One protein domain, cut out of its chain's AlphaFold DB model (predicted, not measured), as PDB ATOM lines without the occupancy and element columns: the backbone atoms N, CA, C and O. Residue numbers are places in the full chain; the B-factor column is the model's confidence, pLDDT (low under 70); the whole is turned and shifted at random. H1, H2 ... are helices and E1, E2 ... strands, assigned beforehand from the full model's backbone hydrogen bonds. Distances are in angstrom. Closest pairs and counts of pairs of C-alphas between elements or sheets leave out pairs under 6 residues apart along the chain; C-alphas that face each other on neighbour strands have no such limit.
ATOM      1  N   TYR A  11     112.090 108.352 164.196       92.50
ATOM      2  CA  TYR A  11     111.557 107.153 163.560       92.50
ATOM      3  C   TYR A  11     110.110 106.944 163.991       92.50
ATOM      4  O   TYR A  11     109.773 107.128 165.155       92.50
ATOM      5  N   ILE A  12     109.260 106.518 163.060       93.88
ATOM      6  CA  ILE A  12     107.885 106.097 163.352       93.88
ATOM      7  C   ILE A  12     107.815 104.577 163.357       93.88
ATOM      8  O   ILE A  12     108.481 103.926 162.546       93.88
ATOM      9  N   SER A  13     107.012 104.005 164.250       91.56
ATOM     10  CA  SER A  13     106.836 102.559 164.306       91.56
ATOM     11  C   SER A  13     105.447 102.146 164.771       91.56
ATOM     12  O   SER A  13     104.931 102.672 165.750       91.56
ATOM     13  N   LYS A  14     104.874 101.131 164.120       93.38
ATOM     14  CA  LYS A  14     103.579 100.529 164.482       93.38
ATOM     15  C   LYS A  14     103.722  99.348 165.446       93.38
ATOM     16  O   LYS A  14     102.870  98.470 165.474       93.38
ATOM     17  N   LEU A  15     104.809  99.312 166.222       87.25
ATOM     18  CA  LEU A  15     105.115  98.230 167.171       87.25
ATOM     19  C   LEU A  15     104.071  98.074 168.278       87.25
ATOM     20  O   LEU A  15     103.982  97.002 168.868       87.25
ATOM     21  N   ALA A  16     103.269  99.108 168.542       89.50
ATOM     22  CA  ALA A  16     102.127  98.979 169.434       89.50
ATOM     23  C   ALA A  16     101.093  97.974 168.899       89.50
ATOM     24  O   ALA A  16     100.431  97.311 169.689       89.50
ATOM     25  N   VAL A  17     100.958  97.817 167.576       91.75
ATOM     26  CA  VAL A  17     100.039  96.855 166.956       91.75
ATOM     27  C   VAL A  17     100.682  95.469 166.967       91.75
ATOM     28  O   VAL A  17     101.585  95.173 166.187       91.75
ATOM     29  N   VAL A  18     100.207  94.603 167.861       82.31
ATOM     30  CA  VAL A  18     100.805  93.280 168.090       82.31
ATOM     31  C   VAL A  18     100.620  92.386 166.864       82.31
ATOM     32  O   VAL A  18      99.512  92.242 166.357       82.31
ATOM     33  N   ASP A  19     101.671  91.729 166.385       80.31
ATOM     34  CA  ASP A  19     101.514  90.718 165.338       80.31
ATOM     35  C   ASP A  19     101.472  89.316 165.952       80.31
ATOM     36  O   ASP A  19     102.479  88.799 166.434       80.31
ATOM     37  N   PHE A  20     100.293  88.693 165.943       74.56
ATOM     38  CA  PHE A  20     100.083  87.354 166.495       74.56
ATOM     39  C   PHE A  20     100.343  86.224 165.492       74.56
ATOM     40  O   PHE A  20      99.891  85.119 165.757       74.56
ATOM     41  N   GLN A  21     100.993  86.469 164.345       68.12
ATOM     42  CA  GLN A  21     101.194  85.516 163.231       68.12
ATOM     43  C   GLN A  21     100.979  84.029 163.574       68.12
ATOM     44  O   GLN A  21     101.828  83.376 164.178       68.12
ATOM     45  N   GLY A  22      99.832  83.484 163.157       68.44
ATOM     46  CA  GLY A  22      99.524  82.054 163.278       68.44
ATOM     47  C   GLY A  22      99.158  81.561 164.682       68.44
ATOM     48  O   GLY A  22      98.870  80.375 164.840       68.44
ATOM     49  N   ARG A  23      99.124  82.431 165.695       74.00
ATOM     50  CA  ARG A  23      98.636  82.082 167.032       74.00
ATOM     51  C   ARG A  23      97.118  81.996 167.054       74.00
ATOM     52  O   ARG A  23      96.419  82.837 166.501       74.00
ATOM     53  N   THR A  24      96.628  80.977 167.746       79.69
ATOM     54  CA  THR A  24      95.199  80.764 168.041       79.69
ATOM     55  C   THR A  24      94.941  80.688 169.550       79.69
ATOM     56  O   THR A  24      93.801  80.671 170.017       79.69
ATOM     57  N   ASP A  25      96.006  80.687 170.344       77.69
ATOM     58  CA  ASP A  25      96.043  80.521 171.791       77.69
ATOM     59  C   ASP A  25      96.190  81.868 172.522       77.69
ATOM     60  O   ASP A  25      96.919  81.975 173.503       77.69
ATOM     61  N   TRP A  26      95.515  82.916 172.034       77.81
ATOM     62  CA  TRP A  26      95.478  84.239 172.668       77.81
ATOM     63  C   TRP A  26      94.075  84.596 173.188       77.81
ATOM     64  O   TRP A  26      93.076  83.921 172.908       77.81
ATOM     65  N   PHE A  27      93.997  85.675 173.966       76.62
ATOM     66  CA  PHE A  27      92.740  86.245 174.440       76.62
ATOM     67  C   PHE A  27      91.912  86.818 173.282       76.62
ATOM     68  O   PHE A  27      92.432  87.476 172.378       76.62
ATOM     69  N   ARG A  28      90.595  86.609 173.335       80.25
ATOM     70  CA  ARG A  28      89.655  87.261 172.416       80.25
ATOM     71  C   ARG A  28      89.503  88.731 172.789       80.25
ATOM     72  O   ARG A  28      89.420  89.055 173.970       80.25
ATOM     73  N   CYS A  29      89.381  89.588 171.788       82.56
ATOM     74  CA  CYS A  29      88.841  90.936 171.939       82.56
ATOM     75  C   CYS A  29      87.433  90.999 171.313       82.56
ATOM     76  O   CYS A  29      87.028  90.049 170.634       82.56
ATOM     77  N   PRO A  30      86.660  92.079 171.532       89.94
ATOM     78  CA  PRO A  30      85.388  92.274 170.841       89.94
ATOM     79  C   PRO A  30      85.536  92.220 169.308       89.94
ATOM     80  O   PRO A  30      86.614  92.476 168.766       89.94
ATOM     81  N   SER A  31      84.456  91.889 168.592       91.88
ATOM     82  CA  SER A  31      84.471  91.901 167.120       91.88
ATOM     83  C   SER A  31      84.769  93.310 166.600       91.88
ATOM     84  O   SER A  31      84.291  94.298 167.159       91.88
ATOM     85  N   GLY A  32      85.603  93.403 165.562       93.88
ATOM     86  CA  GLY A  32      86.084  94.681 165.031       93.88
ATOM     87  C   GLY A  32      87.111  95.397 165.915       93.88
ATOM     88  O   GLY A  32      87.454  96.541 165.618       93.88
ATOM     89  N   HIS A  33      87.607  94.758 166.981       95.25
ATOM     90  CA  HIS A  33      88.696  95.278 167.804       95.25
ATOM     91  C   HIS A  33      90.022  94.578 167.500       95.25
ATOM     92  O   HIS A  33      90.066  93.459 166.991       95.25
ATOM     93  N   PHE A  34      91.111  95.238 167.871       94.00
ATOM     94  CA  PHE A  34      92.471  94.723 167.812       94.00
ATOM     95  C   PHE A  34      93.168  94.961 169.163       94.00
ATOM     96  O   PHE A  34      92.787  95.861 169.910       94.00
ATOM     97  N   TRP A  35      94.160  94.140 169.494       89.88
ATOM     98  CA  TRP A  35      95.049  94.297 170.640       89.88
ATOM     99  C   TRP A  35      96.218  95.219 170.305       89.88
ATOM    100  O   TRP A  35      96.847  95.081 169.253       89.88
ATOM    101  N   PHE A  36      96.574  96.084 171.241       91.81
ATOM    102  CA  PHE A  36      97.763  96.915 171.161       91.81
ATOM    103  C   PHE A  36      98.495  96.973 172.500       91.81
ATOM    104  O   PHE A  36      97.907  96.754 173.561       91.81
ATOM    105  N   MET A  37      99.793  97.246 172.427       88.25
ATOM    106  CA  MET A  37     100.644  97.482 173.584       88.25
ATOM    107  C   MET A  37     100.591  98.953 173.974       88.25
ATOM    108  O   MET A  37     100.781  99.828 173.135       88.25
ATOM    109  N   THR A  38     100.392  99.217 175.259       86.62
ATOM    110  CA  THR A  38     100.502 100.553 175.850       86.62
ATOM    111  C   THR A  38     101.354 100.467 177.109       86.62
ATOM    112  O   THR A  38     101.297  99.449 177.797       86.62
ATOM    113  N   PRO A  39     102.159 101.481 177.449       81.81
ATOM    114  CA  PRO A  39     102.884 101.482 178.703       81.81
ATOM    115  C   PRO A  39     101.899 101.510 179.866       81.81
ATOM    116  O   PRO A  39     100.873 102.197 179.826       81.81
ATOM    117  N   ASN A  40     102.241 100.793 180.927       77.38
ATOM    118  CA  ASN A  40     101.529 100.887 182.182       77.38
ATOM    119  C   ASN A  40     101.950 102.182 182.891       77.38
ATOM    120  O   ASN A  40     102.981 102.251 183.565       77.38
ATOM    121  N   LEU A  41     101.135 103.225 182.740       80.56
ATOM    122  CA  LEU A  41     101.435 104.560 183.267       80.56
ATOM    123  C   LEU A  41     101.479 104.621 184.801       80.56
ATOM    124  O   LEU A  41     102.044 105.558 185.355       80.56
ATOM    125  N   THR A  42     100.911 103.630 185.498       68.56
ATOM    126  CA  THR A  42     100.997 103.551 186.968       68.56
ATOM    127  C   THR A  42     102.341 103.009 187.452       68.56
ATOM    128  O   THR A  42     102.701 103.185 188.614       68.56
ATOM    129  N   VAL A  43     103.081 102.359 186.554       62.28
ATOM    130  CA  VAL A  43     104.353 101.683 186.813       62.28
ATOM    131  C   VAL A  43     105.526 102.515 186.340       62.28
ATOM    132  O   VAL A  43     106.459 102.770 187.098       62.28
ATOM    133  N   SER A  44     105.480 102.898 185.070       69.81
ATOM    134  CA  SER A  44     106.543 103.604 184.377       69.81
ATOM    135  C   SER A  44     105.883 104.686 183.539       69.81
ATOM    136  O   SER A  44     105.409 104.419 182.433       69.81
ATOM    137  N   ALA A  45     105.813 105.903 184.073       85.88
ATOM    138  CA  ALA A  45     105.320 107.060 183.337       85.88
ATOM    139  C   ALA A  45     106.447 107.659 182.470       85.88
ATOM    140  O   ALA A  45     107.586 107.719 182.938       85.88
ATOM    141  N   PRO A  46     106.160 108.098 181.232       90.81
ATOM    142  CA  PRO A  46     107.130 108.815 180.412       90.81
ATOM    143  C   PRO A  46     107.411 110.224 180.982       90.81
ATOM    144  O   PRO A  46     106.598 110.742 181.753       90.81
ATOM    145  N   PRO A  47     108.519 110.887 180.596       93.50
ATOM    146  CA  PRO A  47     109.459 110.492 179.545       93.50
ATOM    147  C   PRO A  47     110.445 109.396 179.972       93.50
ATOM    148  O   PRO A  47     110.992 109.451 181.069       93.50
ATOM    149  N   TYR A  48     110.708 108.440 179.078       86.38
ATOM    150  CA  TYR A  48     111.684 107.363 179.304       86.38
ATOM    151  C   TYR A  48     113.085 107.719 178.793       86.38
ATOM    152  O   TYR A  48     113.241 108.329 177.733       86.38
ATOM    153  N   SER A  49     114.103 107.279 179.523       83.12
ATOM    154  CA  SER A  49     115.513 107.303 179.128       83.12
ATOM    155  C   SER A  49     115.886 106.041 178.332       83.12
ATOM    156  O   SER A  49     115.227 105.011 178.479       83.12
ATOM    157  N   PRO A  50     116.972 106.045 177.532       78.00
ATOM    158  CA  PRO A  50     117.383 104.870 176.751       78.00
ATOM    159  C   PRO A  50     117.668 103.603 177.574       78.00
ATOM    160  O   PRO A  50     117.599 102.493 177.048       78.00
ATOM    161  N   SER A  51     118.017 103.762 178.851       77.44
ATOM    162  CA  SER A  51     118.290 102.665 179.786       77.44
ATOM    163  C   SER A  51     117.064 102.186 180.563       77.44
ATOM    164  O   SER A  51     117.194 101.245 181.344       77.44
ATOM    165  N   ASP A  52     115.915 102.848 180.415       73.81
ATOM    166  CA  ASP A  52     114.744 102.558 181.235       73.81
ATOM    167  C   ASP A  52     114.058 101.264 180.795       73.81
ATOM    168  O   ASP A  52     113.929 100.948 179.610       73.81
ATOM    169  N   GLU A  53     113.574 100.518 181.782       69.12
ATOM    170  CA  GLU A  53     112.725  99.354 181.564       69.12
ATOM    171  C   GLU A  53     111.259  99.800 181.544       69.12
ATOM    172  O   GLU A  53     110.737 100.316 182.533       69.12
ATOM    173  N   ILE A  54     110.587  99.599 180.406       72.12
ATOM    174  CA  ILE A  54     109.188 100.000 180.207       72.12
ATOM    175  C   ILE A  54     108.292  98.775 180.356       72.12
ATOM    176  O   ILE A  54     108.443  97.789 179.630       72.12
ATOM    177  N   VAL A  55     107.324  98.851 181.269       70.81
ATOM    178  CA  VAL A  55     106.307  97.808 181.432       70.81
ATOM    179  C   VAL A  55     105.121  98.131 180.537       70.81
ATOM    180  O   VAL A  55     104.567  99.226 180.609       70.81
ATOM    181  N   PHE A  56     104.722  97.168 179.708       76.50
ATOM    182  CA  PHE A  56     103.586  97.295 178.801       76.50
ATOM    183  C   PHE A  56     102.404  96.441 179.260       76.50
ATOM    184  O   PHE A  56     102.577  95.294 179.670       76.50
ATOM    185  N   ASP A  57     101.207  96.994 179.102       77.38
ATOM    186  CA  ASP A  57      99.934  96.290 179.152       77.38
ATOM    187  C   ASP A  57      99.422  96.019 177.731       77.38
ATOM    188  O   ASP A  57      99.794  96.695 176.767       77.38
ATOM    189  N   PHE A  58      98.520  95.044 177.612       82.62
ATOM    190  CA  PHE A  58      97.765  94.790 176.388       82.62
ATOM    191  C   PHE A  58      96.335  95.286 176.562       82.62
ATOM    192  O   PHE A  58      95.608  94.807 177.432       82.62
ATOM    193  N   LEU A  59      95.920  96.210 175.702       84.06
ATOM    194  CA  LEU A  59      94.550  96.709 175.644       84.06
ATOM    195  C   LEU A  59      93.939  96.405 174.283       84.06
ATOM    196  O   LEU A  59      94.654  96.205 173.304       84.06
ATOM    197  N   SER A  60      92.610  96.369 174.215       89.88
ATOM    198  CA  SER A  60      91.898  96.262 172.943       89.88
ATOM    199  C   SER A  60      91.227  97.578 172.578       89.88
ATOM    200  O   SER A  60      90.617  98.200 173.449       89.88
ATOM    201  N   ALA A  61      91.250  97.944 171.302       95.44
ATOM    202  CA  ALA A  61      90.543  99.106 170.770       95.44
ATOM    203  C   ALA A  61      89.823  98.767 169.455       95.44
ATOM    204  O   ALA A  61      90.214  97.801 168.793       95.44
ATOM    205  N   PRO A  62      88.782  99.528 169.066       97.75
ATOM    206  CA  PRO A  62      88.194  99.425 167.735       97.75
ATOM    207  C   PRO A  62      89.253  99.650 166.656       97.75
ATOM    208  O   PRO A  62      90.161 100.462 166.825       97.75
ATOM    209  N   VAL A  63      89.134  98.948 165.535       98.19
ATOM    210  CA  VAL A  63      90.008  99.175 164.382       98.19
ATOM    211  C   VAL A  63      89.888 100.633 163.911       98.19
ATOM    212  O   VAL A  63      88.770 101.068 163.627       98.19
ATOM    213  N   PRO A  64      91.009 101.367 163.755       98.25
ATOM    214  CA  PRO A  64      90.976 102.733 163.257       98.25
ATOM    215  C   PRO A  64      90.419 102.778 161.830       98.25
ATOM    216  O   PRO A  64      90.729 101.947 160.965       98.25
ATOM    217  N   THR A  65      89.568 103.761 161.587       97.62
ATOM    218  CA  THR A  65      88.931 104.035 160.298       97.62
ATOM    219  C   THR A  65      89.610 105.179 159.558       97.62
ATOM    220  O   THR A  65      89.561 105.203 158.326       97.62
ATOM    221  N   THR A  66      90.295 106.064 160.288       98.06
ATOM    222  CA  THR A  66      91.063 107.183 159.736       98.06
ATOM    223  C   THR A  66      92.551 107.097 160.083       98.06
ATOM    224  O   THR A  66      92.983 106.302 160.922       98.06
ATOM    225  N   ARG A  67      93.359 107.930 159.418       97.00
ATOM    226  CA  ARG A  67      94.803 108.029 159.673       97.00
ATOM    227  C   ARG A  67      95.097 108.702 161.012       97.00
ATOM    228  O   ARG A  67      96.048 108.324 161.687       97.00
ATOM    229  N   GLU A  68      94.261 109.656 161.404       96.25
ATOM    230  CA  GLU A  68      94.330 110.353 162.688       96.25
ATOM    231  C   GLU A  68      94.071 109.388 163.850       96.25
ATOM    232  O   GLU A  68      94.796 109.409 164.840       96.25
ATOM    233  N   GLU A  69      93.094 108.486 163.709       97.81
ATOM    234  CA  GLU A  69      92.860 107.409 164.678       97.81
ATOM    235  C   GLU A  69      94.041 106.431 164.719       97.81
ATOM    236  O   GLU A  69      94.466 106.010 165.792       97.81
ATOM    237  N   ALA A  70      94.623 106.094 163.563       97.75
ATOM    238  CA  ALA A  70      95.776 105.199 163.498       97.75
ATOM    239  C   ALA A  70      97.036 105.780 164.163       97.75
ATOM    240  O   ALA A  70      97.838 105.021 164.709       97.75
ATOM    241  N   ALA A  71      97.207 107.106 164.149       97.12
ATOM    242  CA  ALA A  71      98.360 107.780 164.744       97.12
ATOM    243  C   ALA A  71      98.495 107.533 166.260       97.12
ATOM    244  O   ALA A  71      99.613 107.511 166.770       97.12
ATOM    245  N   GLN A  72      97.392 107.245 166.959       97.38
ATOM    246  CA  GLN A  72      97.385 106.897 168.390       97.38
ATOM    247  C   GLN A  72      98.101 105.573 168.700       97.38
ATOM    248  O   GLN A  72      98.390 105.279 169.854       97.38
ATOM    249  N   TYR A  73      98.383 104.762 167.677       96.62
ATOM    250  CA  TYR A  73      99.044 103.460 167.800       96.62
ATOM    251  C   TYR A  73     100.428 103.440 167.135       96.62
ATOM    252  O   TYR A  73     100.988 102.371 166.875       96.62
ATOM    253  N   VAL A  74     100.981 104.617 166.833       95.62
ATOM    254  CA  VAL A  74     102.307 104.773 166.233       95.62
ATOM    255  C   VAL A  74     103.239 105.441 167.234       95.62
ATOM    256  O   VAL A  74     103.030 106.582 167.633       95.62
ATOM    257  N   HIS A  75     104.301 104.740 167.610       94.50
ATOM    258  CA  HIS A  75     105.369 105.270 168.452       94.50
ATOM    259  C   HIS A  75     106.302 106.189 167.653       94.50
ATOM    260  O   HIS A  75     106.619 105.889 166.494       94.50
ATOM    261  N   ILE A  76     106.824 107.229 168.310       94.75
ATOM    262  CA  ILE A  76     107.945 108.046 167.828       94.75
ATOM    263  C   ILE A  76     109.217 107.705 168.603       94.75
ATOM    264  O   ILE A  76     109.317 107.977 169.796       94.75
ATOM    265  N   TYR A  77     110.209 107.142 167.923       92.88
ATOM    266  CA  TYR A  77     111.529 106.878 168.492       92.88
ATOM    267  C   TYR A  77     112.497 108.006 168.146       92.88
ATOM    268  O   TYR A  77     112.437 108.577 167.055       92.88
ATOM    269  N   LEU A  78     113.415 108.275 169.069       90.12
ATOM    270  CA  LEU A  78     114.509 109.225 168.914       90.12
ATOM    271  C   LEU A  78     115.829 108.453 168.815       90.12
ATOM    272  O   LEU A  78     115.952 107.360 169.374       90.12
ATOM    273  N   GLU A  79     116.819 109.012 168.123       87.19
ATOM    274  CA  GLU A  79     118.183 108.470 168.112       87.19
ATOM    275  C   GLU A  79     119.028 109.073 169.235       87.19
ATOM    276  O   GLU A  79     119.211 110.289 169.300       87.19
ATOM    277  N   ASP A  80     119.583 108.218 170.089       86.00
ATOM    278  CA  ASP A  80     120.664 108.564 171.003       86.00
ATOM    279  C   ASP A  80     122.014 108.114 170.403       86.00
ATOM    280  O   ASP A  80     122.141 106.952 170.003       86.00
ATOM    281  N   PRO A  81     123.050 108.973 170.358       83.12
ATOM    282  CA  PRO A  81     124.341 108.617 169.762       83.12
ATOM    283  C   PRO A  81     125.061 107.438 170.429       83.12
ATOM    284  O   PRO A  81     125.923 106.820 169.805       83.12
ATOM    285  N   VAL A  82     124.760 107.147 171.699       82.12
ATOM    286  CA  VAL A  82     125.432 106.103 172.487       82.12
ATOM    287  C   VAL A  82     124.594 104.827 172.535       82.12
ATOM    288  O   VAL A  82     125.131 103.730 172.390       82.12
ATOM    289  N   HIS A  83     123.283 104.960 172.729       77.12
ATOM    290  CA  HIS A  83     122.371 103.844 172.987       77.12
ATOM    291  C   HIS A  83     121.532 103.444 171.765       77.12
ATOM    292  O   HIS A  83     120.868 102.406 171.789       77.12
ATOM    293  N   GLY A  84     121.583 104.221 170.681       85.94
ATOM    294  CA  GLY A  84     120.797 104.001 169.473       85.94
ATOM    295  C   GLY A  84     119.353 104.484 169.613       85.94
ATOM    296  O   GLY A  84     119.062 105.442 170.325       85.94
ATOM    297  N   MET A  85     118.431 103.841 168.895       85.31
ATOM    298  CA  MET A  85     117.019 104.233 168.897       85.31
ATOM    299  C   MET A  85     116.334 103.867 170.217       85.31
ATOM    300  O   MET A  85     116.372 102.706 170.628       85.31
ATOM    301  N   PHE A  86     115.625 104.816 170.825       85.75
ATOM    302  CA  PHE A  86     114.825 104.577 172.026       85.75
ATOM    303  C   PHE A  86     113.468 105.280 171.955       85.75
ATOM    304  O   PHE A  86     113.282 106.254 171.222       85.75
ATOM    305  N   TRP A  87     112.497 104.752 172.701       92.12
ATOM    306  CA  TRP A  87     111.163 105.329 172.801       92.12
ATOM    307  C   TRP A  87     111.036 106.095 174.106       92.12
ATOM    308  O   TRP A  87     111.087 105.496 175.174       92.12
ATOM    309  N   ARG A  88     110.823 107.407 174.026       93.12
ATOM    310  CA  ARG A  88     110.638 108.262 175.203       93.12
ATOM    311  C   ARG A  88     109.194 108.241 175.731       93.12
ATOM    312  O   ARG A  88     108.909 108.876 176.739       93.12
ATOM    313  N   GLY A  89     108.292 107.498 175.086       93.12
ATOM    314  CA  GLY A  89     106.857 107.473 175.402       93.12
ATOM    315  C   GLY A  89     106.003 108.362 174.497       93.12
ATOM    316  O   GLY A  89     104.829 108.575 174.782       93.12
ATOM    317  N   ASP A  90     106.594 108.891 173.425       95.31
ATOM    318  CA  ASP A  90     105.927 109.778 172.479       95.31
ATOM    319  C   ASP A  90     105.100 108.992 171.452       95.31
ATOM    320  O   ASP A  90     105.595 108.052 170.817       95.31
ATOM    321  N   TRP A  91     103.854 109.408 171.254       96.25
ATOM    322  CA  TRP A  91     102.956 108.868 170.237       96.25
ATOM    323  C   TRP A  91     102.833 109.861 169.087       96.25
ATOM    324  O   TRP A  91     102.985 111.067 169.271       96.25
ATOM    325  N   LEU A  92     102.578 109.377 167.875       96.25
ATOM    326  CA  LEU A  92     102.528 110.243 166.698       96.25
ATOM    327  C   LEU A  92     101.437 111.323 166.807       96.25
ATOM    328  O   LEU A  92     101.633 112.425 166.301       96.25
ATOM    329  N   ASP A  93     100.320 111.031 167.472       96.25
ATOM    330  CA  ASP A  93      99.198 111.960 167.654       96.25
ATOM    331  C   ASP A  93      99.519 113.149 168.580       96.25
ATOM    332  O   ASP A  93      98.929 114.220 168.431       96.25
ATOM    333  N   ASN A  94     100.463 112.987 169.514       93.25
ATOM    334  CA  ASN A  94     100.780 113.981 170.543       93.25
ATOM    335  C   ASN A  94     102.244 114.451 170.560       93.25
ATOM    336  O   ASN A  94     102.591 115.344 171.337       93.25
ATOM    337  N   PHE A  95     103.086 113.919 169.673       94.31
ATOM    338  CA  PHE A  95     104.528 114.169 169.643       94.31
ATOM    339  C   PHE A  95     104.917 115.654 169.576       94.31
ATOM    340  O   PHE A  95     105.821 116.107 170.275       94.31
ATOM    341  N   GLU A  96     104.223 116.452 168.761       90.31
ATOM    342  CA  GLU A  96     104.544 117.880 168.625       90.31
ATOM    343  C   GLU A  96     104.295 118.690 169.908       90.31
ATOM    344  O   GLU A  96     104.828 119.789 170.056       90.31
ATOM    345  N   ALA A  97     103.462 118.171 170.814       89.50
ATOM    346  CA  ALA A  97     103.201 118.781 172.111       89.50
ATOM    347  C   ALA A  97     104.136 118.245 173.206       89.50
ATOM    348  O   ALA A  97     104.368 118.936 174.197       89.50
ATOM    349  N   SER A  98     104.665 117.028 173.048       88.12
ATOM    350  CA  SER A  98     105.518 116.372 174.044       88.12
ATOM    351  C   SER A  98     107.001 116.728 173.913       88.12
ATOM    352  O   SER A  98     107.785 116.521 174.846       88.12
ATOM    353  N   LEU A  99     107.425 117.253 172.764       89.38
ATOM    354  CA  LEU A  99     108.779 117.740 172.535       89.38
ATOM    355  C   LEU A  99     108.747 119.228 172.178       89.38
ATOM    356  O   LEU A  99     107.981 119.649 171.315       89.38
ATOM    357  N   ASP A 100     109.608 120.024 172.816       91.50
ATOM    358  CA  ASP A 100     109.738 121.457 172.528       91.50
ATOM    359  C   ASP A 100     110.485 121.685 171.200       91.50
ATOM    360  O   ASP A 100     111.656 122.061 171.154       91.50
ATOM    361  N   LEU A 101     109.813 121.361 170.094       93.75
ATOM    362  CA  LEU A 101     110.335 121.527 168.744       93.75
ATOM    363  C   LEU A 101     110.313 123.001 168.339       93.75
ATOM    364  O   LEU A 101     109.300 123.689 168.509       93.75
ATOM    365  N   LYS A 102     111.398 123.454 167.706       96.31
ATOM    366  CA  LYS A 102     111.446 124.754 167.022       96.31
ATOM    367  C   LYS A 102     110.479 124.762 165.835       96.31
ATOM    368  O   LYS A 102     110.189 123.719 165.257       96.31
ATOM    369  N   GLU A 103     110.019 125.940 165.421       96.62
ATOM    370  CA  GLU A 103     109.040 126.062 164.327       96.62
ATOM    371  C   GLU A 103     109.540 125.474 162.993       96.62
ATOM    372  O   GLU A 103     108.774 124.857 162.250       96.62
ATOM    373  N   GLU A 104     110.841 125.603 162.713       97.38
ATOM    374  CA  GLU A 104     111.491 125.005 161.537       97.38
ATOM    375  C   GLU A 104     111.406 123.472 161.559       97.38
ATOM    376  O   GLU A 104     111.030 122.854 160.561       97.38
ATOM    377  N   ASP A 105     111.666 122.864 162.720       96.75
ATOM    378  CA  ASP A 105     111.561 121.420 162.929       96.75
ATOM    379  C   ASP A 105     110.113 120.936 162.793       96.75
ATOM    380  O   ASP A 105     109.863 119.937 162.119       96.75
ATOM    381  N   ARG A 106     109.143 121.663 163.370       96.00
ATOM    382  CA  ARG A 106     107.706 121.340 163.248       96.00
ATOM    383  C   ARG A 106     107.243 121.388 161.797       96.00
ATOM    384  O   ARG A 106     106.549 120.485 161.334       96.00
ATOM    385  N   THR A 107     107.640 122.428 161.067       97.06
ATOM    386  CA  THR A 107     107.288 122.592 159.651       97.06
ATOM    387  C   THR A 107     107.859 121.455 158.811       97.06
ATOM    388  O   THR A 107     107.137 120.858 158.005       97.06
ATOM    389  N   TYR A 108     109.132 121.112 159.032       97.19
ATOM    390  CA  TYR A 108     109.780 119.993 158.356       97.19
ATOM    391  C   TYR A 108     109.087 118.663 158.682       97.19
ATOM    392  O   TYR A 108     108.712 117.926 157.768       97.19
ATOM    393  N   TRP A 109     108.851 118.388 159.967       95.50
ATOM    394  CA  TRP A 109     108.188 117.175 160.447       95.50
ATOM    395  C   TRP A 109     106.806 116.975 159.819       95.50
ATOM    396  O   TRP A 109     106.533 115.916 159.258       95.50
ATOM    397  N   ARG A 110     105.954 118.007 159.833       95.69
ATOM    398  CA  ARG A 110     104.612 117.949 159.232       95.69
ATOM    399  C   ARG A 110     104.659 117.712 157.725       95.69
ATOM    400  O   ARG A 110     103.843 116.953 157.206       95.69
ATOM    401  N   SER A 111     105.601 118.345 157.016       96.62
ATOM    402  CA  SER A 111     105.777 118.097 155.580       96.62
ATOM    403  C   SER A 111     106.197 116.655 155.327       96.62
ATOM    404  O   SER A 111     105.598 115.988 154.490       96.62
ATOM    405  N   TRP A 112     107.171 116.156 156.090       95.69
ATOM    406  CA  TRP A 112     107.626 114.777 155.985       95.69
ATOM    407  C   TRP A 112     106.487 113.788 156.266       95.69
ATOM    408  O   TRP A 112     106.277 112.859 155.490       95.69
ATOM    409  N   LEU A 113     105.692 114.009 157.315       94.00
ATOM    410  CA  LEU A 113     104.559 113.146 157.649       94.00
ATOM    411  C   LEU A 113     103.478 113.154 156.557       94.00
ATOM    412  O   LEU A 113     102.870 112.118 156.287       94.00
ATOM    413  N   ARG A 114     103.239 114.296 155.900       94.81
ATOM    414  CA  ARG A 114     102.319 114.395 154.754       94.81
ATOM    415  C   ARG A 114     102.799 113.573 153.554       94.81
ATOM    416  O   ARG A 114     101.970 113.004 152.849       94.81
ATOM    417  N   ASP A 115     104.107 113.480 153.354       93.88
ATOM    418  CA  ASP A 115     104.699 112.710 152.257       93.88
ATOM    419  C   ASP A 115     104.783 111.199 152.567       93.88
ATOM    420  O   ASP A 115     104.990 110.404 151.655       93.88
ATOM    421  N   ASN A 116     104.585 110.795 153.830       92.25
ATOM    422  CA  ASN A 116     104.674 109.403 154.313       92.25
ATOM    423  C   ASN A 116     103.347 108.922 154.946       92.25
ATOM    424  O   ASN A 116     103.324 108.215 155.955       92.25
ATOM    425  N   GLN A 117     102.215 109.356 154.382       92.94
ATOM    426  CA  GLN A 117     100.870 108.990 154.855       92.94
ATOM    427  C   GLN A 117     100.510 107.519 154.596       92.94
ATOM    428  O   GLN A 117      99.646 106.968 155.280       92.94
ATOM    429  N   ASP A 118     101.178 106.882 153.637       95.06
ATOM    430  CA  ASP A 118     101.066 105.456 153.335       95.06
ATOM    431  C   ASP A 118     101.363 104.586 154.565       95.06
ATOM    432  O   ASP A 118     100.696 103.574 154.778       95.06
ATOM    433  N   PHE A 119     102.263 105.026 155.451       94.06
ATOM    434  CA  PHE A 119     102.501 104.353 156.729       94.06
ATOM    435  C   PHE A 119     101.249 104.202 157.592       94.06
ATOM    436  O   PHE A 119     101.039 103.172 158.240       94.06
ATOM    437  N   LEU A 120     100.429 105.251 157.648       95.94
ATOM    438  CA  LEU A 120      99.212 105.257 158.451       95.94
ATOM    439  C   LEU A 120      98.164 104.353 157.814       95.94
ATOM    440  O   LEU A 120      97.516 103.591 158.527       95.94
ATOM    441  N   ASP A 121      98.085 104.332 156.482       96.69
ATOM    442  CA  ASP A 121      97.243 103.380 155.755       96.69
ATOM    443  C   ASP A 121      97.668 101.926 156.031       96.69
ATOM    444  O   ASP A 121      96.832 101.062 156.313       96.69
ATOM    445  N   GLU A 122      98.973 101.645 156.036       95.56
ATOM    446  CA  GLU A 122      99.497 100.331 156.411       95.56
ATOM    447  C   GLU A 122      99.258  99.977 157.884       95.56
ATOM    448  O   GLU A 122      99.147  98.797 158.229       95.56
ATOM    449  N   THR A 123      99.239 100.972 158.769       96.00
ATOM    450  CA  THR A 123      98.957 100.780 160.197       96.00
ATOM    451  C   THR A 123      97.489 100.403 160.390       96.00
ATOM    452  O   THR A 123      97.200  99.392 161.029       96.00
ATOM    453  N   VAL A 124      96.566 101.106 159.721       97.69
ATOM    454  CA  VAL A 124      95.143 100.727 159.641       97.69
ATOM    455  C   VAL A 124      94.977  99.307 159.090       97.69
ATOM    456  O   VAL A 124      94.219  98.502 159.643       97.69
ATOM    457  N   ALA A 125      95.693  98.966 158.016       96.25
ATOM    458  CA  ALA A 125      95.656  97.630 157.426       96.25
ATOM    459  C   ALA A 125      96.156  96.547 158.400       96.25
ATOM    460  O   ALA A 125      95.566  95.466 158.464       96.25
ATOM    461  N   ALA A 126      97.194  96.836 159.191       94.50
ATOM    462  CA  ALA A 126      97.693  95.928 160.221       94.50
ATOM    463  C   ALA A 126      96.656  95.694 161.332       94.50
ATOM    464  O   ALA A 126      96.376  94.539 161.660       94.50
ATOM    465  N   CYS A 127      96.015  96.753 161.841       96.19
ATOM    466  CA  CYS A 127      94.947  96.636 162.838       96.19
ATOM    467  C   CYS A 127      93.769  95.803 162.309       96.19
ATOM    468  O   CYS A 127      93.293  94.903 162.999       96.19
ATOM    469  N   ARG A 128      93.340  96.034 161.057       96.06
ATOM    470  CA  ARG A 128      92.284  95.244 160.387       96.06
ATOM    471  C   ARG A 128      92.645  93.768 160.282       96.06
ATOM    472  O   ARG A 128      91.830  92.905 160.607       96.06
ATOM    473  N   LYS A 129      93.867  93.475 159.832       93.38
ATOM    474  CA  LYS A 129      94.368  92.104 159.702       93.38
ATOM    475  C   LYS A 129      94.386  91.390 161.054       93.38
ATOM    476  O   LYS A 129      93.985  90.227 161.138       93.38
ATOM    477  N   GLN A 130      94.829  92.077 162.107       92.62
ATOM    478  CA  GLN A 130      94.864  91.513 163.450       92.62
ATOM    479  C   GLN A 130      93.445  91.288 163.998       92.62
ATOM    480  O   GLN A 130      93.160  90.196 164.480       92.62
ATOM    481  N   ALA A 131      92.530  92.246 163.825       93.38
ATOM    482  CA  ALA A 131      91.131  92.107 164.236       93.38
ATOM    483  C   ALA A 131      90.440  90.895 163.592       93.38
ATOM    484  O   ALA A 131      89.822  90.099 164.292       93.38
ATOM    485  N   ALA A 132      90.623  90.692 162.283       92.00
ATOM    486  CA  ALA A 132      90.099  89.515 161.582       92.00
ATOM    487  C   ALA A 132      90.708  88.198 162.101       92.00
ATOM    488  O   ALA A 132      90.044  87.165 162.163       92.00
ATOM    489  N   SER A 133      91.979  88.225 162.510       88.88
ATOM    490  CA  SER A 133      92.641  87.058 163.104       88.88
ATOM    491  C   SER A 133      92.104  86.755 164.509       88.88
ATOM    492  O   SER A 133      91.964  85.589 164.876       88.88
ATOM    493  N   ASN A 134      91.742  87.792 165.271       86.38
ATOM    494  CA  ASN A 134      91.254  87.673 166.645       86.38
ATOM    495  C   ASN A 134      89.897  86.956 166.754       86.38
ATOM    496  O   ASN A 134      89.623  86.334 167.782       86.38
ATOM    497  N   GLU A 135      89.074  86.976 165.700       86.38
ATOM    498  CA  GLU A 135      87.792  86.252 165.651       86.38
ATOM    499  C   GLU A 135      87.967  84.735 165.810       86.38
ATOM    500  O   GLU A 135      87.095  84.052 166.350       86.38
ATOM    501  N   ASN A 136      89.127  84.217 165.402       83.69
ATOM    502  CA  ASN A 136      89.460  82.796 165.452       83.69
ATOM    503  C   ASN A 136      90.259  82.402 166.706       83.69
ATOM    504  O   ASN A 136      90.694  81.257 166.829       83.69
ATOM    505  N   MET A 137      90.466  83.326 167.649       83.81
ATOM    506  CA  MET A 137      91.210  83.040 168.876       83.81
ATOM    507  C   MET A 137      90.395  82.151 169.820       83.81
ATOM    508  O   MET A 137      89.176  82.287 169.961       83.81
ATOM    509  N   SER A 138      91.070  81.246 170.522       78.81
ATOM    510  CA  SER A 138      90.441  80.343 171.493       78.81
ATOM    511  C   SER A 138      89.876  81.078 172.712       78.81
ATOM    512  O   SER A 138      88.909  80.613 173.312       78.81
ATOM    513  N   GLY A 139      90.446  82.234 173.074       71.56
ATOM    514  CA  GLY A 139      90.127  82.930 174.321       71.56
ATOM    515  C   GLY A 139      90.771  82.288 175.551       71.56
ATOM    516  O   GLY A 139      90.520  82.730 176.670       71.56
ATOM    517  N   THR A 140      91.611  81.271 175.355       65.88
ATOM    518  CA  THR A 140      92.382  80.618 176.411       65.88
ATOM    519  C   THR A 140      93.863  80.732 176.103       65.88
ATOM    520  O   THR A 140      94.297  80.379 175.011       65.88
ATOM    521  N   TYR A 141      94.637  81.181 177.086       64.75
ATOM    522  CA  TYR A 141      96.090  81.225 176.989       64.75
ATOM    523  C   TYR A 141      96.666  79.903 177.504       64.75
ATOM    524  O   TYR A 141      96.673  79.678 178.714       64.75
ATOM    525  N   GLN A 142      97.049  78.991 176.604       46.97
ATOM    526  CA  GLN A 142      97.405  77.610 176.979       46.97
ATOM    527  C   GLN A 142      98.899  77.383 177.225       46.97
ATOM    528  O   GLN A 142      99.253  76.428 177.911       46.97
ATOM    529  N   GLN A 143      99.780  78.239 176.707       51.31
ATOM    530  CA  GLN A 143     101.216  78.133 176.950       51.31
ATOM    531  C   GLN A 143     101.777  79.500 177.318       51.31
ATOM    532  O   GLN A 143     101.765  80.425 176.508       51.31
ATOM    533  N   PHE A 144     102.289  79.622 178.546       41.22
ATOM    534  CA  PHE A 144     103.202  80.704 178.895       41.22
ATOM    535  C   PHE A 144     104.487  80.471 178.102       41.22
ATOM    536  O   PHE A 144     105.173  79.475 178.343       41.22
ATOM    537  N   PRO A 145     104.832  81.329 177.133       39.59
ATOM    538  CA  PRO A 145     106.064  81.139 176.423       39.59
ATOM    539  C   PRO A 145     107.169  81.643 177.343       39.59
ATOM    540  O   PRO A 145     107.413  82.845 177.416       39.59
ATOM    541  N   GLY A 146     107.842  80.722 178.034       37.75
ATOM    542  CA  GLY A 146     109.072  81.028 178.765       37.75
ATOM    543  C   GLY A 146     110.149  81.662 177.874       37.75
ATOM    544  O   GLY A 146     111.073  82.266 178.394       37.75
ATOM    545  N   GLU A 147     110.004  81.574 176.542       30.50
ATOM    546  CA  GLU A 147     111.024  81.990 175.573       30.50
ATOM    547  C   GLU A 147     110.509  82.905 174.433       30.50
ATOM    548  O   GLU A 147     111.314  83.472 173.700       30.50
ATOM    549  N   TYR A 148     109.194  83.128 174.263       35.16
ATOM    550  CA  TYR A 148     108.656  83.743 173.023       35.16
ATOM    551  C   TYR A 148     108.164  85.189 173.102       35.16
ATOM    552  O   TYR A 148     107.866  85.755 172.054       35.16
ATOM    553  N   MET A 149     108.169  85.856 174.260       35.94
ATOM    554  CA  MET A 149     108.121  87.331 174.213       35.94
ATOM    555  C   MET A 149     109.488  87.938 173.839       35.94
ATOM    556  O   MET A 149     109.545  89.055 173.342       35.94
ATOM    557  N   ILE A 150     110.577  87.168 173.982       33.62
ATOM    558  CA  ILE A 150     111.947  87.536 173.569       33.62
ATOM    559  C   ILE A 150     112.168  87.316 172.057       33.62
ATOM    560  O   ILE A 150     113.084  87.888 171.464       33.62
ATOM    561  N   HIS A 151     111.300  86.527 171.414       30.42
ATOM    562  CA  HIS A 151     111.400  86.146 170.002       30.42
ATOM    563  C   HIS A 151     110.151  86.467 169.176       30.42
ATOM    564  O   HIS A 151     109.992  85.923 168.079       30.42
ATOM    565  N   MET A 152     109.306  87.407 169.617       29.83
ATOM    566  CA  MET A 152     108.591  88.201 168.623       29.83
ATOM    567  C   MET A 152     109.669  88.899 167.800       29.83
ATOM    568  O   MET A 152     110.275  89.878 168.232       29.83
ATOM    569  N   THR A 153     109.955  88.334 166.628       31.72
ATOM    570  CA  THR A 153     110.736  89.000 165.592       31.72
ATOM    571  C   THR A 153     109.834  90.124 165.138       31.72
ATOM    572  O   THR A 153     109.054  89.950 164.210       31.72
ATOM    573  N   MET A 154     109.802  91.214 165.900       31.69
ATOM    574  CA  MET A 154     108.949  92.332 165.576       31.69
ATOM    575  C   MET A 154     109.487  92.850 164.252       31.69
ATOM    576  O   MET A 154     110.649  93.268 164.215       31.69
ATOM    577  N   PRO A 155     108.722  92.761 163.150       33.66
ATOM    578  CA  PRO A 155     109.136  93.432 161.944       33.66
ATOM    579  C   PRO A 155     109.097  94.910 162.311       33.66
ATOM    580  O   PRO A 155     108.027  95.517 162.386       33.66
ATOM    581  N   ALA A 156     110.261  95.475 162.621       35.94
ATOM    582  CA  ALA A 156     110.446  96.905 162.690       35.94
ATOM    583  C   ALA A 156     110.272  97.409 161.257       35.94
ATOM    584  O   ALA A 156     111.231  97.679 160.540       35.94
ATOM    585  N   ASN A 157     109.019  97.488 160.813       38.62
ATOM    586  CA  ASN A 157     108.627  98.288 159.675       38.62
ATOM    587  C   ASN A 157     108.683  99.732 160.170       38.62
ATOM    588  O   ASN A 157     107.664 100.360 160.440       38.62
ATOM    589  N   SER A 158     109.902 100.205 160.403       39.81
ATOM    590  CA  SER A 158     110.204 101.600 160.654       39.81
ATOM    591  C   SER A 158     110.411 102.234 159.286       39.81
ATOM    592  O   SER A 158     111.154 101.696 158.461       39.81
ATOM    593  N   ILE A 159     109.755 103.360 158.996       37.81
ATOM    594  CA  ILE A 159     109.988 104.036 157.714       37.81
ATOM    595  C   ILE A 159     111.397 104.625 157.695       37.81
ATOM    596  O   ILE A 159     111.684 105.715 158.198       37.81
ATOM    597  N   GLY A 160     112.280 103.868 157.054       32.84
ATOM    598  CA  GLY A 160     113.682 104.182 156.853       32.84
ATOM    599  C   GLY A 160     114.410 103.198 155.940       32.84
ATOM    600  O   GLY A 160     115.611 103.140 156.058       32.84
ATOM    601  N   LYS A 161     113.735 102.427 155.066       30.78
ATOM    602  CA  LYS A 161     114.308 101.478 154.066       30.78
ATOM    603  C   LYS A 161     115.379 100.467 154.535       30.78
ATOM    604  O   LYS A 161     115.736  99.589 153.757       30.78
ATOM    605  N   GLU A 162     115.816 100.507 155.782       33.88
ATOM    606  CA  GLU A 162     116.663  99.520 156.426       33.88
ATOM    607  C   GLU A 162     115.861  98.864 157.544       33.88
ATOM    608  O   GLU A 162     115.412  99.509 158.491       33.88
ATOM    609  N   ILE A 163     115.695  97.547 157.428       38.53
ATOM    610  CA  ILE A 163     115.421  96.708 158.587       38.53
ATOM    611  C   ILE A 163     116.681  96.814 159.439       38.53
ATOM    612  O   ILE A 163     117.681  96.162 159.136       38.53
ATOM    613  N   VAL A 164     116.675  97.670 160.458       37.12
ATOM    614  CA  VAL A 164     117.804  97.720 161.385       37.12
ATOM    615  C   VAL A 164     117.799  96.385 162.141       37.12
ATOM    616  O   VAL A 164     116.807  96.073 162.800       37.12
ATOM    617  N   PRO A 165     118.869  95.567 162.089       35.88
ATOM    618  CA  PRO A 165     118.951  94.315 162.847       35.88
ATOM    619  C   PRO A 165     119.065  94.543 164.362       35.88
ATOM    620  O   PRO A 165     119.324  93.601 165.118       35.88
ATOM    621  N   SER A 166     118.945  95.793 164.819       36.66
ATOM    622  CA  SER A 166     119.002  96.139 166.224       36.66
ATOM    623  C   SER A 166     117.794  95.523 166.911       36.66
ATOM    624  O   SER A 166     116.640  95.892 166.705       36.66
ATOM    625  N   ARG A 167     118.093  94.532 167.751       33.50
ATOM    626  CA  ARG A 167     117.174  94.008 168.751       33.50
ATOM    627  C   ARG A 167     116.753  95.178 169.634       33.50
ATOM    628  O   ARG A 167     117.405  95.448 170.639       33.50
ATOM    629  N   VAL A 168     115.663  95.856 169.286       33.16
ATOM    630  CA  VAL A 168     114.842  96.497 170.306       33.16
ATOM    631  C   VAL A 168     114.440  95.332 171.196       33.16
ATOM    632  O   VAL A 168     113.750  94.420 170.745       33.16
ATOM    633  N   LYS A 169     115.009  95.268 172.398       35.22
ATOM    634  CA  LYS A 169     114.589  94.323 173.422       35.22
ATOM    635  C   LYS A 169     113.507  95.044 174.218       35.22
ATOM    636  O   LYS A 169     113.856  95.688 175.204       35.22
ATOM    637  N   PRO A 170     112.218  95.009 173.826       37.16
ATOM    638  CA  PRO A 170     111.201  95.224 174.831       37.16
ATOM    639  C   PRO A 170     111.427  94.103 175.844       37.16
ATOM    640  O   PRO A 170     111.334  92.918 175.511       37.16
ATOM    641  N   TYR A 171     111.860  94.459 177.048       36.19
ATOM    642  CA  TYR A 171     111.948  93.481 178.112       36.19
ATOM    643  C   TYR A 171     110.521  93.101 178.459       36.19
ATOM    644  O   TYR A 171     109.777  93.808 179.129       36.19
ATOM    645  N   ALA A 172     110.124  91.978 177.890       37.94
ATOM    646  CA  ALA A 172     108.948  91.255 178.269       37.94
ATOM    647  C   ALA A 172     108.890  91.121 179.795       37.94
ATOM    648  O   ALA A 172     109.918  90.945 180.453       37.94
ATOM    649  N   LEU A 173     107.669  91.062 180.334       38.38
ATOM    650  CA  LEU A 173     107.368  90.556 181.679       38.38
ATOM    651  C   LEU A 173     108.222  89.316 182.049       38.38
ATOM    652  O   LEU A 173     108.492  89.079 183.221       38.38
ATOM    653  N   SER A 174     108.704  88.567 181.044       36.78
ATOM    654  CA  SER A 174     109.665  87.472 181.162       36.78
ATOM    655  C   SER A 174     110.929  87.798 181.970       36.78
ATOM    656  O   SER A 174     111.369  86.918 182.691       36.78
ATOM    657  N   GLN A 175     111.491  89.015 181.981       37.50
ATOM    658  CA  GLN A 175     112.668  89.299 182.831       37.50
ATOM    659  C   GLN A 175     112.332  89.537 184.311       37.50
ATOM    660  O   GLN A 175     113.128  89.177 185.184       37.50
ATOM    661  N   LEU A 176     111.117  90.010 184.614       40.66
ATOM    662  CA  LEU A 176     110.534  89.926 185.962       40.66
ATOM    663  C   LEU A 176     110.256  88.465 186.372       40.66
ATOM    664  O   LEU A 176     110.161  88.171 187.563       40.66
ATOM    665  N   MET A 177     110.157  87.554 185.399       40.72
ATOM    666  CA  MET A 177     109.789  86.146 185.580       40.72
ATOM    667  C   MET A 177     110.969  85.153 185.483       40.72
ATOM    668  O   MET A 177     110.858  84.038 185.983       40.72
ATOM    669  N   GLU A 178     112.109  85.528 184.896       37.75
ATOM    670  CA  GLU A 178     113.262  84.639 184.655       37.75
ATOM    671  C   GLU A 178     114.194  84.522 185.861       37.75
ATOM    672  O   GLU A 178     114.828  83.485 186.083       37.75
TER     673      GLU A 178
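AT A GLANCE: This is residues 11 to 178 of the 297 residues of an uncharacterized protein of Lentisphaerae bacterium (UniProt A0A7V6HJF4). Two small antiparallel sheets, the three-strand E1 E4 E5 and the hairpin E2 and E3, lie next to each other, and the long helix H4 runs past them with its residues 126 to 134 packed mostly on E2; the tie between the sheets is slight. H3, joined to H4 by a tight turn, lies at one end of the long axis, while a long unnamed stretch, residues 135 to 173, swings from the end of H4 over to the neighbourhood of E1 and returns to the short last helix H5. The printed part has 168 residues with five named helices and five named strands, in the order E1 E2 E3 H1 E4 E5 H2 H3 H4 H5; the class is mixed, helices and strands, and under half of the residues are in named elements. The whole is compact, with a radius of gyration of the C-alphas of 16.4 A, and spans 51 by 37 by 32 A.

HOW THE PARTS SIT: The larger sheet begins with the edge strand E1, residues 11 to 13. Its antiparallel neighbour is the inner strand E4, residues 75 to 80, with N 11 and O 77 within hydrogen-bond range at 2.9 A. E4 forms a hairpin with the other edge strand E5, residues 84 to 91, at 145 degrees between their directions, with N 80 and O 84 2.8 A apart. E5 bends by 66 degrees at residue 88. The second sheet is the hairpin of E2, residues 33 to 39, and E3, residues 56 to 62, antiparallel at 149 degrees, with N 36 and O 59 2.8 A apart. E2 comes nearest to E5 at the C-alphas of Pro 39 and Gly 89, 7.9 A apart. H4, residues 118 to 134, has its closest approach to E2 at the C-alphas of Phe 34 and Ala 131, 4.6 A apart, and only grazes the larger sheet with residues 119 to 123. H1, residues 67 to 71, touches H4 at residues 120 to 124 alone; the closest C-alphas are those of Arg 67 and Leu 120, 5.3 A apart. H2, residues 95 to 98, is on the larger sheet at a height over the sheet of 8.1 A, and only just over E5, with 3 of its 4 C-alphas falling on that strand. H2 and H3, residues 103 to 115, are close but not clearly touching, with the C-alphas of Glu 96 and Arg 106 7.1 A apart. H5, residues 174 to 178, touches no helix and is apart from E5, for instance. In H1, H3, H4 and H5 every O i to N i+4 pair is within hydrogen-bond range; H2 is too short for such a pair.

IN THESE COORDINATES: E1 begins at C-alpha 11, (111.557, 107.153, 163.560). E2 is 18.9 A long and E3 is 19.1 A. E4 is 15.9 A and E5 is 18.5 A. H3 is 18.5 A long, and H4, the longest helix, is 24.3 A, beginning at C-alpha 118, (101.066, 105.456, 153.335). H1, H2 and H5 are short. H5 ends at C-alpha 178, (113.262, 84.639, 184.655).

THE WHOLE: The two C-alphas farthest apart are those of Glu 104 and Gln 142, at 51.8 A. The printed part has no cut. The long links are E1 to E2, E2 to E3 and H4 to H5, the last with 39 residues. The mean pLDDT of the printed part is 77.0; residues 21 to 22, 42 to 44, 53 and 140 to 178 are under 70.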